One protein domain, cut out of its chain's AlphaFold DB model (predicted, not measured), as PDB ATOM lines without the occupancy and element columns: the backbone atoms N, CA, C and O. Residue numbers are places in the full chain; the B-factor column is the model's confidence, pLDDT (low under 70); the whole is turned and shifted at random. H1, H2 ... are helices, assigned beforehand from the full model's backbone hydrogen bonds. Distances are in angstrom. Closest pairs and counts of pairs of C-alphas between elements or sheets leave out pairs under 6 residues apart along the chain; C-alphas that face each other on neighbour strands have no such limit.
ATOM      1  N   ASN A  14     -49.476 -15.441 -12.626       94.75
ATOM      2  CA  ASN A  14     -50.681 -16.266 -12.570       94.75
ATOM      3  C   ASN A  14     -50.455 -17.639 -13.226       94.75
ATOM      4  O   ASN A  14     -50.828 -18.660 -12.654       94.75
ATOM      5  N   ASP A  15     -49.767 -17.678 -14.374       96.25
ATOM      6  CA  ASP A  15     -49.404 -18.922 -15.064       96.25
ATOM      7  C   ASP A  15     -48.551 -19.814 -14.152       96.25
ATOM      8  O   ASP A  15     -48.768 -21.021 -14.065       96.25
ATOM      9  N   MET A  16     -47.577 -19.217 -13.455       96.88
ATOM     10  CA  MET A  16     -46.696 -19.940 -12.538       96.88
ATOM     11  C   MET A  16     -47.446 -20.476 -11.319       96.88
ATOM     12  O   MET A  16     -47.213 -21.623 -10.935       96.88
ATOM     13  N   ASN A  17     -48.361 -19.693 -10.739       96.88
ATOM     14  CA  ASN A  17     -49.201 -20.170  -9.645       96.88
ATOM     15  C   ASN A  17     -50.125 -21.316 -10.101       96.88
ATOM     16  O   ASN A  17     -50.124 -22.385  -9.493       96.88
ATOM     17  N   MET A  18     -50.854 -21.130 -11.205       97.25
ATOM     18  CA  MET A  18     -51.791 -22.126 -11.732       97.25
ATOM     19  C   MET A  18     -51.094 -23.427 -12.152       97.25
ATOM     20  O   MET A  18     -51.617 -24.510 -11.894       97.25
ATOM     21  N   LEU A  19     -49.894 -23.349 -12.736       97.81
ATOM     22  CA  LEU A  19     -49.068 -24.522 -13.032       97.81
ATOM     23  C   LEU A  19     -48.733 -25.312 -11.756       97.81
ATOM     24  O   LEU A  19     -48.859 -26.536 -11.746       97.81
ATOM     25  N   VAL A  20     -48.341 -24.634 -10.674       97.88
ATOM     26  CA  VAL A  20     -48.039 -25.296  -9.394       97.88
ATOM     27  C   VAL A  20     -49.298 -25.880  -8.749       97.88
ATOM     28  O   VAL A  20     -49.239 -26.998  -8.240       97.88
ATOM     29  N   ASP A  21     -50.447 -25.206  -8.841       97.50
ATOM     30  CA  ASP A  21     -51.729 -25.716  -8.332       97.50
ATOM     31  C   ASP A  21     -52.257 -26.922  -9.138       97.50
ATOM     32  O   ASP A  21     -52.882 -27.823  -8.574       97.50
ATOM     33  N   LEU A  22     -51.967 -27.001 -10.443       97.69
ATOM     34  CA  LEU A  22     -52.226 -28.197 -11.254       97.69
ATOM     35  C   LEU A  22     -51.266 -29.343 -10.901       97.69
ATOM     36  O   LEU A  22     -51.718 -30.473 -10.712       97.69
ATOM     37  N   VAL A  23     -49.966 -29.071 -10.747       97.50
ATOM     38  CA  VAL A  23     -48.985 -30.093 -10.332       97.50
ATOM     39  C   VAL A  23     -49.278 -30.609  -8.918       97.50
ATOM     40  O   VAL A  23     -49.135 -31.807  -8.677       97.50
ATOM     41  N   TYR A  24     -49.763 -29.765  -7.999       96.50
ATOM     42  CA  TYR A  24     -50.141 -30.174  -6.642       96.50
ATOM     43  C   TYR A  24     -51.186 -31.304  -6.642       96.50
ATOM     44  O   TYR A  24     -51.037 -32.277  -5.898       96.50
ATOM     45  N   LYS A  25     -52.198 -31.225  -7.520       96.69
ATOM     46  CA  LYS A  25     -53.247 -32.256  -7.671       96.69
ATOM     47  C   LYS A  25     -52.663 -33.620  -8.065       96.69
ATOM     48  O   LYS A  25     -53.094 -34.649  -7.552       96.69
ATOM     49  N   TYR A  26     -51.636 -33.624  -8.913       96.38
ATOM     50  CA  TYR A  26     -50.990 -34.837  -9.428       96.38
ATOM     51  C   TYR A  26     -49.634 -35.158  -8.769       96.38
ATOM     52  O   TYR A  26     -48.874 -35.985  -9.283       96.38
ATOM     53  N   LYS A  27     -49.316 -34.543  -7.616       94.75
ATOM     54  CA  LYS A  27     -47.991 -34.630  -6.965       94.75
ATOM     55  C   LYS A  27     -47.496 -36.062  -6.732       94.75
ATOM     56  O   LYS A  27     -46.303 -36.324  -6.844       94.75
ATOM     57  N   HIS A  28     -48.424 -36.984  -6.471       94.06
ATOM     58  CA  HIS A  28     -48.162 -38.403  -6.226       94.06
ATOM     59  C   HIS A  28     -47.623 -39.161  -7.456       94.06
ATOM     60  O   HIS A  28     -46.935 -40.162  -7.283       94.06
ATOM     61  N   ILE A  29     -47.886 -38.679  -8.679       95.56
ATOM     62  CA  ILE A  29     -47.314 -39.225  -9.923       95.56
ATOM     63  C   ILE A  29     -46.038 -38.458 -10.290       95.56
ATOM     64  O   ILE A  29     -44.993 -39.063 -10.531       95.56
ATOM     65  N   ILE A  30     -46.114 -37.121 -10.298       95.44
ATOM     66  CA  ILE A  30     -45.043 -36.243 -10.795       95.44
ATOM     67  C   ILE A  30     -43.753 -36.382  -9.975       95.44
ATOM     68  O   ILE A  30     -42.693 -36.621 -10.553       95.44
ATOM     69  N   GLU A  31     -43.834 -36.320  -8.642       93.44
ATOM     70  CA  GLU A  31     -42.669 -36.444  -7.747       93.44
ATOM     71  C   GLU A  31     -42.458 -37.886  -7.235       93.44
ATOM     72  O   GLU A  31     -41.728 -38.122  -6.268       93.44
ATOM     73  N   CYS A  32     -43.067 -38.884  -7.889       92.69
ATOM     74  CA  CYS A  32     -42.814 -40.290  -7.585       92.69
ATOM     75  C   CYS A  32     -41.344 -40.645  -7.869       92.69
ATOM     76  O   CYS A  32     -40.882 -40.546  -9.007       92.69
ATOM     77  N   LYS A  33     -40.613 -41.110  -6.847       89.38
ATOM     78  CA  LYS A  33     -39.183 -41.463  -6.952       89.38
ATOM     79  C   LYS A  33     -38.899 -42.781  -7.691       89.38
ATOM     80  O   LYS A  33     -37.737 -43.081  -7.940       89.38
ATOM     81  N   LYS A  34     -39.929 -43.561  -8.044       91.12
ATOM     82  CA  LYS A  34     -39.778 -44.790  -8.837       91.12
ATOM     83  C   LYS A  34     -39.305 -44.485 -10.265       91.12
ATOM     84  O   LYS A  34     -39.609 -43.424 -10.823       91.12
ATOM     85  N   THR A  35     -38.578 -45.441 -10.837       89.56
ATOM     86  CA  THR A  35     -37.882 -45.341 -12.134       89.56
ATOM     87  C   THR A  35     -38.395 -46.343 -13.174       89.56
ATOM     88  O   THR A  35     -37.777 -46.509 -14.224       89.56
ATOM     89  N   ASP A  36     -39.513 -47.014 -12.897       92.56
ATOM     90  CA  ASP A  36     -40.043 -48.118 -13.704       92.56
ATOM     91  C   ASP A  36     -40.670 -47.605 -15.006       92.56
ATOM     92  O   ASP A  36     -41.293 -46.540 -15.017       92.56
ATOM     93  N   ALA A  37     -40.580 -48.379 -16.094       91.62
ATOM     94  CA  ALA A  37     -41.057 -47.989 -17.430       91.62
ATOM     95  C   ALA A  37     -42.537 -47.553 -17.480       91.62
ATOM     96  O   ALA A  37     -42.900 -46.705 -18.295       91.62
ATOM     97  N   LEU A  38     -43.383 -48.101 -16.600       92.94
ATOM     98  CA  LEU A  38     -44.774 -47.667 -16.432       92.94
ATOM     99  C   LEU A  38     -44.844 -46.255 -15.836       92.94
ATOM    100  O   LEU A  38     -45.456 -45.375 -16.429       92.94
ATOM    101  N   THR A  39     -44.103 -45.991 -14.756       93.25
ATOM    102  CA  THR A  39     -44.118 -44.689 -14.066       93.25
ATOM    103  C   THR A  39     -43.626 -43.528 -14.932       93.25
ATOM    104  O   THR A  39     -44.049 -42.394 -14.720       93.25
ATOM    105  N   TRP A  40     -42.773 -43.783 -15.933       93.19
ATOM    106  CA  TRP A  40     -42.421 -42.785 -16.951       93.19
ATOM    107  C   TRP A  40     -43.618 -42.452 -17.849       93.19
ATOM    108  O   TRP A  40     -43.957 -41.279 -17.991       93.19
ATOM    109  N   LYS A  41     -44.323 -43.470 -18.370       95.62
ATOM    110  CA  LYS A  41     -45.556 -43.280 -19.154       95.62
ATOM    111  C   LYS A  41     -46.640 -42.567 -18.343       95.62
ATOM    112  O   LYS A  41     -47.279 -41.660 -18.869       95.62
ATOM    113  N   ASP A  42     -46.804 -42.917 -17.068       96.19
ATOM    114  CA  ASP A  42     -47.768 -42.274 -16.169       96.19
ATOM    115  C   ASP A  42     -47.436 -40.791 -15.951       96.19
ATOM    116  O   ASP A  42     -48.325 -39.939 -16.022       96.19
ATOM    117  N   LYS A  43     -46.154 -40.458 -15.736       96.44
ATOM    118  CA  LYS A  43     -45.675 -39.069 -15.618       96.44
ATOM    119  C   LYS A  43     -45.916 -38.278 -16.900       96.44
ATOM    120  O   LYS A  43     -46.439 -37.169 -16.824       96.44
ATOM    121  N   ASP A  44     -45.585 -38.831 -18.063       97.06
ATOM    122  CA  ASP A  44     -45.730 -38.127 -19.342       97.06
ATOM    123  C   ASP A  44     -47.213 -37.953 -19.732       97.06
ATOM    124  O   ASP A  44     -47.629 -36.853 -20.097       97.06
ATOM    125  N   ALA A  45     -48.055 -38.972 -19.521       97.56
ATOM    126  CA  ALA A  45     -49.511 -38.864 -19.666       97.56
ATOM    127  C   ALA A  45     -50.133 -37.858 -18.675       97.56
ATOM    128  O   ALA A  45     -51.112 -37.180 -18.996       97.56
ATOM    129  N   THR A  46     -49.562 -37.724 -17.477       98.12
ATOM    130  CA  THR A  46     -49.976 -36.713 -16.492       98.12
ATOM    131  C   THR A  46     -49.549 -35.307 -16.912       98.12
ATOM    132  O   THR A  46     -50.336 -34.374 -16.772       98.12
ATOM    133  N   TRP A  47     -48.360 -35.134 -17.500       98.31
ATOM    134  CA  TRP A  47     -47.945 -33.851 -18.075       98.31
ATOM    135  C   TRP A  47     -48.838 -33.410 -19.238       98.31
ATOM    136  O   TRP A  47     -49.134 -32.221 -19.330       98.31
ATOM    137  N   ILE A  48     -49.329 -34.340 -20.067       98.12
ATOM    138  CA  ILE A  48     -50.341 -34.046 -21.098       98.12
ATOM    139  C   ILE A  48     -51.631 -33.526 -20.441       98.12
ATOM    140  O   ILE A  48     -52.033 -32.403 -20.725       98.12
ATOM    141  N   LYS A  49     -52.196 -34.247 -19.457       98.12
ATOM    142  CA  LYS A  49     -53.400 -33.806 -18.712       98.12
ATOM    143  C   LYS A  49     -53.235 -32.436 -18.040       98.12
ATOM    144  O   LYS A  49     -54.175 -31.643 -18.020       98.12
ATOM    145  N   ILE A  50     -52.054 -32.146 -17.484       98.12
ATOM    146  CA  ILE A  50     -51.717 -30.825 -16.925       98.12
ATOM    147  C   ILE A  50     -51.676 -29.769 -18.038       98.12
ATOM    148  O   ILE A  50     -52.191 -28.671 -17.843       98.12
ATOM    149  N   SER A  51     -51.110 -30.099 -19.201       97.88
ATOM    150  CA  SER A  51     -51.065 -29.212 -20.364       97.88
ATOM    151  C   SER A  51     -52.454 -28.886 -20.900       97.88
ATOM    152  O   SER A  51     -52.719 -27.722 -21.177       97.88
ATOM    153  N   ASP A  52     -53.348 -29.866 -21.000       97.81
ATOM    154  CA  ASP A  52     -54.718 -29.653 -21.475       97.81
ATOM    155  C   ASP A  52     -55.519 -28.791 -20.489       97.81
ATOM    156  O   ASP A  52     -56.133 -27.801 -20.886       97.81
ATOM    157  N   ALA A  53     -55.432 -29.095 -19.189       97.56
ATOM    158  CA  ALA A  53     -56.087 -28.319 -18.135       97.56
ATOM    159  C   ALA A  53     -55.557 -26.876 -18.027       97.56
ATOM    160  O   ALA A  53     -56.325 -25.964 -17.732       97.56
ATOM    161  N   PHE A  54     -54.262 -26.655 -18.280       97.69
ATOM    162  CA  PHE A  54     -53.651 -25.323 -18.333       97.69
ATOM    163  C   PHE A  54     -54.048 -24.560 -19.609       97.69
ATOM    164  O   PHE A  54     -54.372 -23.377 -19.566       97.69
ATOM    165  N   ASN A  55     -54.062 -25.236 -20.759       96.94
ATOM    166  CA  ASN A  55     -54.404 -24.637 -22.052       96.94
ATOM    167  C   ASN A  55     -55.908 -24.353 -22.213       96.94
ATOM    168  O   ASN A  55     -56.289 -23.636 -23.138       96.94
ATOM    169  N   ALA A  56     -56.757 -24.891 -21.334       96.31
ATOM    170  CA  ALA A  56     -58.174 -24.543 -21.242       96.31
ATOM    171  C   ALA A  56     -58.420 -23.161 -20.598       96.31
ATOM    172  O   ALA A  56     -59.481 -22.578 -20.807       96.31
ATOM    173  N   SER A  57     -57.457 -22.628 -19.835       92.81
ATOM    174  CA  SER A  57     -57.570 -21.359 -19.099       92.81
ATOM    175  C   SER A  57     -56.589 -20.267 -19.556       92.81
ATOM    176  O   SER A  57     -56.595 -19.172 -18.992       92.81
ATOM    177  N   VAL A  58     -55.763 -20.523 -20.580       92.94
ATOM    178  CA  VAL A  58     -54.743 -19.583 -21.087       92.94
ATOM    179  C   VAL A  58     -54.818 -19.439 -22.608       92.94
ATOM    180  O   VAL A  58     -54.886 -20.423 -23.339       92.94
ATOM    181  N   MET A  59     -54.755 -18.194 -23.095       89.69
ATOM    182  CA  MET A  59     -54.835 -17.863 -24.526       89.69
ATOM    183  C   MET A  59     -53.626 -18.372 -25.332       89.69
ATOM    184  O   MET A  59     -53.786 -18.931 -26.416       89.69
ATOM    185  N   GLU A  60     -52.406 -18.191 -24.816       91.50
ATOM    186  CA  GLU A  60     -51.184 -18.705 -25.445       91.50
ATOM    187  C   GLU A  60     -50.912 -20.138 -24.959       91.50
ATOM    188  O   GLU A  60     -50.407 -20.346 -23.855       91.50
ATOM    189  N   LYS A  61     -51.243 -21.133 -25.787       94.00
ATOM    190  CA  LYS A  61     -51.073 -22.549 -25.436       94.00
ATOM    191  C   LYS A  61     -49.598 -22.916 -25.233       94.00
ATOM    192  O   LYS A  61     -48.744 -22.569 -26.049       94.00
ATOM    193  N   LYS A  62     -49.317 -23.672 -24.172       95.19
ATOM    194  CA  LYS A  62     -47.991 -24.195 -23.805       95.19
ATOM    195  C   LYS A  62     -47.954 -25.710 -24.025       95.19
ATOM    196  O   LYS A  62     -48.984 -26.371 -23.918       95.19
ATOM    197  N   THR A  63     -46.788 -26.273 -24.337       96.62
ATOM    198  CA  THR A  63     -46.618 -27.736 -24.477       96.62
ATOM    199  C   THR A  63     -46.318 -28.396 -23.120       96.62
ATOM    200  O   THR A  63     -45.770 -27.727 -22.235       96.62
ATOM    201  N   PRO A  64     -46.582 -29.708 -22.934       97.38
ATOM    202  CA  PRO A  64     -46.238 -30.412 -21.694       97.38
ATOM    203  C   PRO A  64     -44.746 -30.291 -21.335       97.38
ATOM    204  O   PRO A  64     -44.403 -30.118 -20.168       97.38
ATOM    205  N   GLU A  65     -43.855 -30.289 -22.331       96.44
ATOM    206  CA  GLU A  65     -42.413 -30.078 -22.146       96.44
ATOM    207  C   GLU A  65     -42.079 -28.681 -21.604       96.44
ATOM    208  O   GLU A  65     -41.215 -28.541 -20.735       96.44
ATOM    209  N   GLN A  66     -42.766 -27.641 -22.086       96.31
ATOM    210  CA  GLN A  66     -42.579 -26.263 -21.621       96.31
ATOM    211  C   GLN A  66     -43.056 -26.101 -20.175       96.31
ATOM    212  O   GLN A  66     -42.358 -25.480 -19.372       96.31
ATOM    213  N   LEU A  67     -44.201 -26.698 -19.826       97.62
ATOM    214  CA  LEU A  67     -44.729 -26.700 -18.458       97.62
ATOM    215  C   LEU A  67     -43.811 -27.469 -17.498       97.62
ATOM    216  O   LEU A  67     -43.432 -26.932 -16.457       97.62
ATOM    217  N   ARG A  68     -43.367 -28.671 -17.883       97.44
ATOM    218  CA  ARG A  68     -42.389 -29.477 -17.135       97.44
ATOM    219  C   ARG A  68     -41.082 -28.719 -16.919       97.44
ATOM    220  O   ARG A  68     -40.637 -28.576 -15.784       97.44
ATOM    221  N   THR A  69     -40.519 -28.135 -17.979       97.00
ATOM    222  CA  THR A  69     -39.291 -27.323 -17.912       97.00
ATOM    223  C   THR A  69     -39.463 -26.110 -16.997       97.00
ATOM    224  O   THR A  69     -38.569 -25.795 -16.207       97.00
ATOM    225  N   LYS A  70     -40.615 -25.428 -17.061       97.44
ATOM    226  CA  LYS A  70     -40.912 -24.288 -16.187       97.44
ATOM    227  C   LYS A  70     -41.033 -24.720 -14.725       97.44
ATOM    228  O   LYS A  70     -40.453 -24.055 -13.868       97.44
ATOM    229  N   TYR A  71     -41.704 -25.834 -14.443       97.81
ATOM    230  CA  TYR A  71     -41.830 -26.389 -13.095       97.81
ATOM    231  C   TYR A  71     -40.485 -26.873 -12.524       97.81
ATOM    232  O   TYR A  71     -40.140 -26.544 -11.389       97.81
ATOM    233  N   ASP A  72     -39.665 -27.572 -13.314       97.06
ATOM    234  CA  ASP A  72     -38.324 -27.998 -12.897       97.06
ATOM    235  C   ASP A  72     -37.378 -26.810 -12.658       97.06
ATOM    236  O   ASP A  72     -36.499 -26.892 -11.796       97.06
ATOM    237  N   ASN A  73     -37.564 -25.687 -13.362       97.06
ATOM    238  CA  ASN A  73     -36.866 -24.438 -13.058       97.06
ATOM    239  C   ASN A  73     -37.389 -23.794 -11.767       97.06
ATOM    240  O   ASN A  73     -36.584 -23.514 -10.885       97.06
ATOM    241  N   LEU A  74     -38.708 -23.699 -11.570       97.12
ATOM    242  CA  LEU A  74     -39.288 -23.220 -10.308       97.12
ATOM    243  C   LEU A  74     -38.824 -24.054  -9.091       97.12
ATOM    244  O   LEU A  74     -38.531 -23.484  -8.041       97.12
ATOM    245  N   LYS A  75     -38.642 -25.380  -9.229       96.44
ATOM    246  CA  LYS A  75     -38.013 -26.236  -8.198       96.44
ATOM    247  C   LYS A  75     -36.543 -25.884  -7.922       96.44
ATOM    248  O   LYS A  75     -36.094 -26.016  -6.783       96.44
ATOM    249  N   LYS A  76     -35.767 -25.453  -8.926       95.94
ATOM    250  CA  LYS A  76     -34.381 -24.965  -8.738       95.94
ATOM    251  C   LYS A  76     -34.375 -23.605  -8.039       95.94
ATOM    252  O   LYS A  76     -33.587 -23.418  -7.116       95.94
ATOM    253  N   ASP A  77     -35.260 -22.703  -8.444       95.50
ATOM    254  CA  ASP A  77     -35.329 -21.334  -7.929       95.50
ATOM    255  C   ASP A  77     -35.809 -21.315  -6.469       95.50
ATOM    256  O   ASP A  77     -35.166 -20.699  -5.621       95.50
ATOM    257  N   ALA A  78     -36.829 -22.114  -6.133       95.31
ATOM    258  CA  ALA A  78     -37.258 -22.346  -4.755       95.31
ATOM    259  C   ALA A  78     -36.133 -22.950  -3.887       95.31
ATOM    260  O   ALA A  78     -35.870 -22.459  -2.790       95.31
ATOM    261  N   ARG A  79     -35.392 -23.960  -4.385       93.75
ATOM    262  CA  ARG A  79     -34.213 -24.496  -3.667       93.75
ATOM    263  C   ARG A  79     -33.155 -23.421  -3.407       93.75
ATOM    264  O   ARG A  79     -32.623 -23.377  -2.301       93.75
ATOM    265  N   ARG A  80     -32.864 -22.550  -4.384       92.94
ATOM    266  CA  ARG A  80     -31.931 -21.418  -4.218       92.94
ATOM    267  C   ARG A  80     -32.434 -20.424  -3.169       92.94
ATOM    268  O   ARG A  80     -31.654 -20.020  -2.315       92.94
ATOM    269  N   TYR A  81     -33.723 -20.080  -3.199       93.25
ATOM    270  CA  TYR A  81     -34.348 -19.178  -2.231       93.25
ATOM    271  C   TYR A  81     -34.218 -19.700  -0.793       93.25
ATOM    272  O   TYR A  81     -33.667 -18.999   0.058       93.25
ATOM    273  N   PHE A  82     -34.627 -20.948  -0.530       91.62
ATOM    274  CA  PHE A  82     -34.546 -21.546   0.810       91.62
ATOM    275  C   PHE A  82     -33.112 -21.844   1.267       91.62
ATOM    276  O   PHE A  82     -32.824 -21.733   2.457       91.62
ATOM    277  N   ALA A  83     -32.196 -22.169   0.348       90.62
ATOM    278  CA  ALA A  83     -30.774 -22.262   0.671       90.62
ATOM    279  C   ALA A  83     -30.213 -20.900   1.113       90.62
ATOM    280  O   ALA A  83     -29.542 -20.838   2.143       90.62
ATOM    281  N   LYS A  84     -30.557 -19.811   0.405       90.00
ATOM    282  CA  LYS A  84     -30.185 -18.448   0.808       90.00
ATOM    283  C   LYS A  84     -30.809 -18.058   2.149       90.00
ATOM    284  O   LYS A  84     -30.090 -17.507   2.968       90.00
ATOM    285  N   GLN A  85     -32.081 -18.392   2.415       89.12
ATOM    286  CA  GLN A  85     -32.711 -18.078   3.711       89.12
ATOM    287  C   GLN A  85     -31.905 -18.681   4.871       89.12
ATOM    288  O   GLN A  85     -31.589 -17.981   5.825       89.12
ATOM    289  N   ARG A  86     -31.509 -19.959   4.764       87.75
ATOM    290  CA  ARG A  86     -30.671 -20.617   5.782       87.75
ATOM    291  C   ARG A  86     -29.279 -19.996   5.887       87.75
ATOM    292  O   ARG A  86     -28.818 -19.747   6.990       87.75
ATOM    293  N   GLN A  87     -28.623 -19.717   4.758       87.69
ATOM    294  CA  GLN A  87     -27.302 -19.077   4.749       87.69
ATOM    295  C   GLN A  87     -27.326 -17.682   5.394       87.69
ATOM    296  O   GLN A  87     -26.399 -17.330   6.116       87.69
ATOM    297  N   ASP A  88     -28.380 -16.904   5.147       87.88
ATOM    298  CA  ASP A  88     -28.598 -15.605   5.776       87.88
ATOM    299  C   ASP A  88     -28.791 -15.753   7.296       87.88
ATOM    300  O   ASP A  88     -28.070 -15.099   8.041       87.88
ATOM    301  N   ILE A  89     -29.660 -16.670   7.744       86.50
ATOM    302  CA  ILE A  89     -29.898 -16.981   9.170       86.50
ATOM    303  C   ILE A  89     -28.607 -17.403   9.892       86.50
ATOM    304  O   ILE A  89     -28.328 -16.910  10.984       86.50
ATOM    305  N   TYR A  90     -27.797 -18.285   9.295       84.81
ATOM    306  CA  TYR A  90     -26.518 -18.701   9.884       84.81
ATOM    307  C   TYR A  90     -25.516 -17.543   9.964       84.81
ATOM    308  O   TYR A  90     -24.809 -17.404  10.957       84.81
ATOM    309  N   ARG A  91     -25.481 -16.673   8.947       85.94
ATOM    310  CA  ARG A  91     -24.582 -15.509   8.893       85.94
ATOM    311  C   ARG A  91     -24.934 -14.416   9.912       85.94
ATOM    312  O   ARG A  91     -24.067 -13.610  10.234       85.94
ATOM    313  N   THR A  92     -26.170 -14.375  10.407       88.12
ATOM    314  CA  THR A  92     -26.642 -13.418  11.427       88.12
ATOM    315  C   THR A  92     -26.867 -14.035  12.806       88.12
ATOM    316  O   THR A  92     -27.413 -13.359  13.676       88.12
ATOM    317  N   GLY A  93     -26.508 -15.307  13.019       85.12
ATOM    318  CA  GLY A  93     -26.758 -15.998  14.290       85.12
ATOM    319  C   GLY A  93     -28.245 -16.069  14.671       85.12
ATOM    320  O   GLY A  93     -28.576 -16.024  15.851       85.12
ATOM    321  N   GLY A  94     -29.149 -16.120  13.685       81.75
ATOM    322  CA  GLY A  94     -30.604 -16.108  13.892       81.75
ATOM    323  C   GLY A  94     -31.301 -14.773  13.603       81.75
ATOM    324  O   GLY A  94     -32.529 -14.742  13.518       81.75
ATOM    325  N   GLY A  95     -30.560 -13.676  13.404       80.31
ATOM    326  CA  GLY A  95     -31.137 -12.359  13.106       80.31
ATOM    327  C   GLY A  95     -31.929 -12.312  11.789       80.31
ATOM    328  O   GLY A  95     -31.488 -12.837  10.763       80.31
ATOM    329  N   VAL A  96     -33.091 -11.650  11.802       76.88
ATOM    330  CA  VAL A  96     -33.996 -11.539  10.643       76.88
ATOM    331  C   VAL A  96     -33.333 -10.770   9.493       76.88
ATOM    332  O   VAL A  96     -33.004  -9.596   9.636       76.88
ATOM    333  N   ILE A  97     -33.206 -11.406   8.323       77.88
ATOM    334  CA  ILE A  97     -32.851 -10.734   7.062       77.88
ATOM    335  C   ILE A  97     -34.084 -10.660   6.166       77.88
ATOM    336  O   ILE A  97     -34.563 -11.677   5.651       77.88
ATOM    337  N   GLU A  98     -34.554  -9.437   5.915       74.69
ATOM    338  CA  GLU A  98     -35.630  -9.180   4.966       74.69
ATOM    339  C   GLU A  98     -35.186  -9.516   3.536       74.69
ATOM    340  O   GLU A  98     -34.337  -8.865   2.923       74.69
ATOM    341  N   ASN A  99     -35.747 -10.597   3.003       70.94
ATOM    342  CA  ASN A  99     -35.395 -11.110   1.691       70.94
ATOM    343  C   ASN A  99     -36.348 -10.547   0.633       70.94
ATOM    344  O   ASN A  99     -37.429 -11.090   0.413       70.94
ATOM    345  N   VAL A 100     -35.905  -9.475  -0.033       82.38
ATOM    346  CA  VAL A 100     -36.636  -8.761  -1.092       82.38
ATOM    347  C   VAL A 100     -36.920  -9.683  -2.288       82.38
ATOM    348  O   VAL A 100     -36.123  -9.824  -3.216       82.38
ATOM    349  N   ILE A 101     -38.089 -10.318  -2.261       89.44
ATOM    350  CA  ILE A 101     -38.677 -11.099  -3.349       89.44
ATOM    351  C   ILE A 101     -40.167 -10.758  -3.436       89.44
ATOM    352  O   ILE A 101     -40.813 -10.520  -2.422       89.44
ATOM    353  N   ARG A 102     -40.728 -10.747  -4.649       92.69
ATOM    354  CA  ARG A 102     -42.159 -10.472  -4.867       92.69
ATOM    355  C   ARG A 102     -43.016 -11.541  -4.176       92.69
ATOM    356  O   ARG A 102     -42.780 -12.731  -4.397       92.69
ATOM    357  N   ASP A 103     -44.036 -11.143  -3.417       92.06
ATOM    358  CA  ASP A 103     -44.813 -12.051  -2.554       92.06
ATOM    359  C   ASP A 103     -45.468 -13.220  -3.295       92.06
ATOM    360  O   ASP A 103     -45.510 -14.341  -2.789       92.06
ATOM    361  N   ILE A 104     -45.899 -13.002  -4.541       94.00
ATOM    362  CA  ILE A 104     -46.464 -14.064  -5.383       94.00
ATOM    363  C   ILE A 104     -45.421 -15.172  -5.633       94.00
ATOM    364  O   ILE A 104     -45.748 -16.356  -5.566       94.00
ATOM    365  N   LEU A 105     -44.144 -14.819  -5.837       94.75
ATOM    366  CA  LEU A 105     -43.057 -15.800  -5.977       94.75
ATOM    367  C   LEU A 105     -42.749 -16.506  -4.650       94.75
ATOM    368  O   LEU A 105     -42.520 -17.712  -4.655       94.75
ATOM    369  N   LYS A 106     -42.791 -15.787  -3.519       94.38
ATOM    370  CA  LYS A 106     -42.645 -16.364  -2.170       94.38
ATOM    371  C   LYS A 106     -43.722 -17.428  -1.912       94.38
ATOM    372  O   LYS A 106     -43.399 -18.549  -1.526       94.38
ATOM    373  N   HIS A 107     -44.981 -17.117  -2.223       95.50
ATOM    374  CA  HIS A 107     -46.107 -18.048  -2.112       95.50
ATOM    375  C   HIS A 107     -45.956 -19.270  -3.039       95.50
ATOM    376  O   HIS A 107     -46.137 -20.408  -2.601       95.50
ATOM    377  N   ILE A 108     -45.546 -19.057  -4.294       97.00
ATOM    378  CA  ILE A 108     -45.230 -20.134  -5.248       97.00
ATOM    379  C   ILE A 108     -44.107 -21.040  -4.711       97.00
ATOM    380  O   ILE A 108     -44.211 -22.264  -4.802       97.00
ATOM    381  N   PHE A 109     -43.050 -20.479  -4.121       95.75
ATOM    382  CA  PHE A 109     -41.944 -21.263  -3.567       95.75
ATOM    383  C   PHE A 109     -42.357 -22.083  -2.338       95.75
ATOM    384  O   PHE A 109     -41.969 -23.249  -2.258       95.75
ATOM    385  N   GLU A 110     -43.189 -21.554  -1.436       94.56
ATOM    386  CA  GLU A 110     -43.723 -22.341  -0.310       94.56
ATOM    387  C   GLU A 110     -44.673 -23.461  -0.777       94.56
ATOM    388  O   GLU A 110     -44.575 -24.591  -0.289       94.56
ATOM    389  N   LYS A 111     -45.506 -23.232  -1.808       95.56
ATOM    390  CA  LYS A 111     -46.282 -24.319  -2.447       95.56
ATOM    391  C   LYS A 111     -45.375 -25.431  -2.984       95.56
ATOM    392  O   LYS A 111     -45.645 -26.612  -2.770       95.56
ATOM    393  N   ILE A 112     -44.272 -25.082  -3.648       96.38
ATOM    394  CA  ILE A 112     -43.320 -26.070  -4.183       96.38
ATOM    395  C   ILE A 112     -42.567 -26.786  -3.051       96.38
ATOM    396  O   ILE A 112     -42.346 -27.998  -3.143       96.38
ATOM    397  N   ARG A 113     -42.230 -26.090  -1.959       94.12
ATOM    398  CA  ARG A 113     -41.660 -26.689  -0.740       94.12
ATOM    399  C   ARG A 113     -42.607 -27.716  -0.125       94.12
ATOM    400  O   ARG A 113     -42.149 -28.798   0.221       94.12
ATOM    401  N   ALA A 114     -43.909 -27.433  -0.071       92.94
ATOM    402  CA  ALA A 114     -44.928 -28.376   0.395       92.94
ATOM    403  C   ALA A 114     -45.117 -29.593  -0.538       92.94
ATOM    404  O   ALA A 114     -45.520 -30.662  -0.079       92.94
ATOM    405  N   ILE A 115     -44.800 -29.469  -1.834       94.06
ATOM    406  CA  ILE A 115     -44.780 -30.599  -2.784       94.06
ATOM    407  C   ILE A 115     -43.484 -31.422  -2.657       94.06
ATOM    408  O   ILE A 115     -43.523 -32.644  -2.759       94.06
ATOM    409  N   THR A 116     -42.341 -30.769  -2.428       90.88
ATOM    410  CA  THR A 116     -40.993 -31.371  -2.521       90.88
ATOM    411  C   THR A 116     -40.202 -31.323  -1.207       90.88
ATOM    412  O   THR A 116     -38.975 -31.210  -1.215       90.88
ATOM    413  N   THR A 117     -40.892 -31.441  -0.069       79.62
ATOM    414  CA  THR A 117     -40.357 -31.286   1.304       79.62
ATOM    415  C   THR A 117     -39.013 -31.992   1.521       79.62
ATOM    416  O   THR A 117     -38.022 -31.351   1.881       79.62
ATOM    417  N   LEU A 118     -38.957 -33.290   1.201       73.75
ATOM    418  CA  LEU A 118     -37.783 -34.171   1.303       73.75
ATOM    419  C   LEU A 118     -36.580 -33.758   0.428       73.75
ATOM    420  O   LEU A 118     -35.499 -34.305   0.597       73.75
ATOM    421  N   SER A 119     -36.754 -32.841  -0.531       74.69
ATOM    422  CA  SER A 119     -35.682 -32.288  -1.380       74.69
ATOM    423  C   SER A 119     -35.266 -30.864  -0.976       74.69
ATOM    424  O   SER A 119     -34.355 -30.310  -1.601       74.69
ATOM    425  N   MET A 120     -35.947 -30.237  -0.009       78.81
ATOM    426  CA  MET A 120     -35.735 -28.829   0.362       78.81
ATOM    427  C   MET A 120     -35.385 -28.608   1.837       78.81
ATOM    428  O   MET A 120     -34.716 -27.615   2.147       78.81
TER     429      MET A 120
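Overview. This is residues 14 to 120 of the 215 residues of the protein "Nuclear apoptosis-inducing factor 1" of Photinus pyralis (UniProt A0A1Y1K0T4). What shape is this? H3, H1 and H5 stand in a row across one long helix, H4, which runs on past H5 before a long link folds back to H5. Short H2 packs on H3, and residues 33 to 38 stick out. What makes it up? The printed part has 107 residues with five named helices, H1 to H5 in chain order, and no named strand; it is all helix, with mostly crossed packing. How spread is it? It is only just loose, close to compact, with a radius of gyration of the C-alphas of 15.8 A, and flat, spanning 47 by 35 by 18 A.

Along the chain. Where do the first helices lie? H1 is residues 14 to 25, 16.9 A long, from C-alpha 14 at (-50.681, -16.266, -12.570); H2 is residues 27 to 30, 5.1 A. And the others? H3 is residues 37 to 55, 27.3 A; H4 is residues 64 to 91, 40.3 A; H5 is residues 103 to 115, 18.5 A, ending with C-alpha 115 at (-44.780, -30.599, -2.784).

Arrangement. What does H1 touch? With residues 18 to 23 alone it touches residues 50 to 54 of H3, opposite ways at a steep tilt of 40 degrees; the closest C-alphas, of Leu 22 and Ile 50, are 6.3 A apart. H1 touches H5 the same way at a shallow tilt of 16 degrees, closest at the C-alphas of Asn 17 and Ile 108, 5.9 A. What does H4 touch? Its residues 64 to 68 alone touch H3, about perpendicular at 86 degrees, and its residues 74 to 81 alone touch H5, at 81 degrees; the closest C-alphas are Ser 51 and Pro 64, 5.1 A, and Ala 78 and Phe 109, 5.0 A. How do the backbones run? Every O i to N i+4 pair is within hydrogen-bond range in H4 and H5, against 7 of 8 in H1 and 14 of 15 in H3, while H2 is too short for such a pair.

Size, cuts and confidence. How far does it reach? The two C-alphas farthest apart, of Ala 56 and Gly 93, are 48.2 A apart. Is it unbroken and confident? The printed part has no cut, the link from H4 to H5 is long at 11 residues, and no printed residue is under 70 in pLDDT.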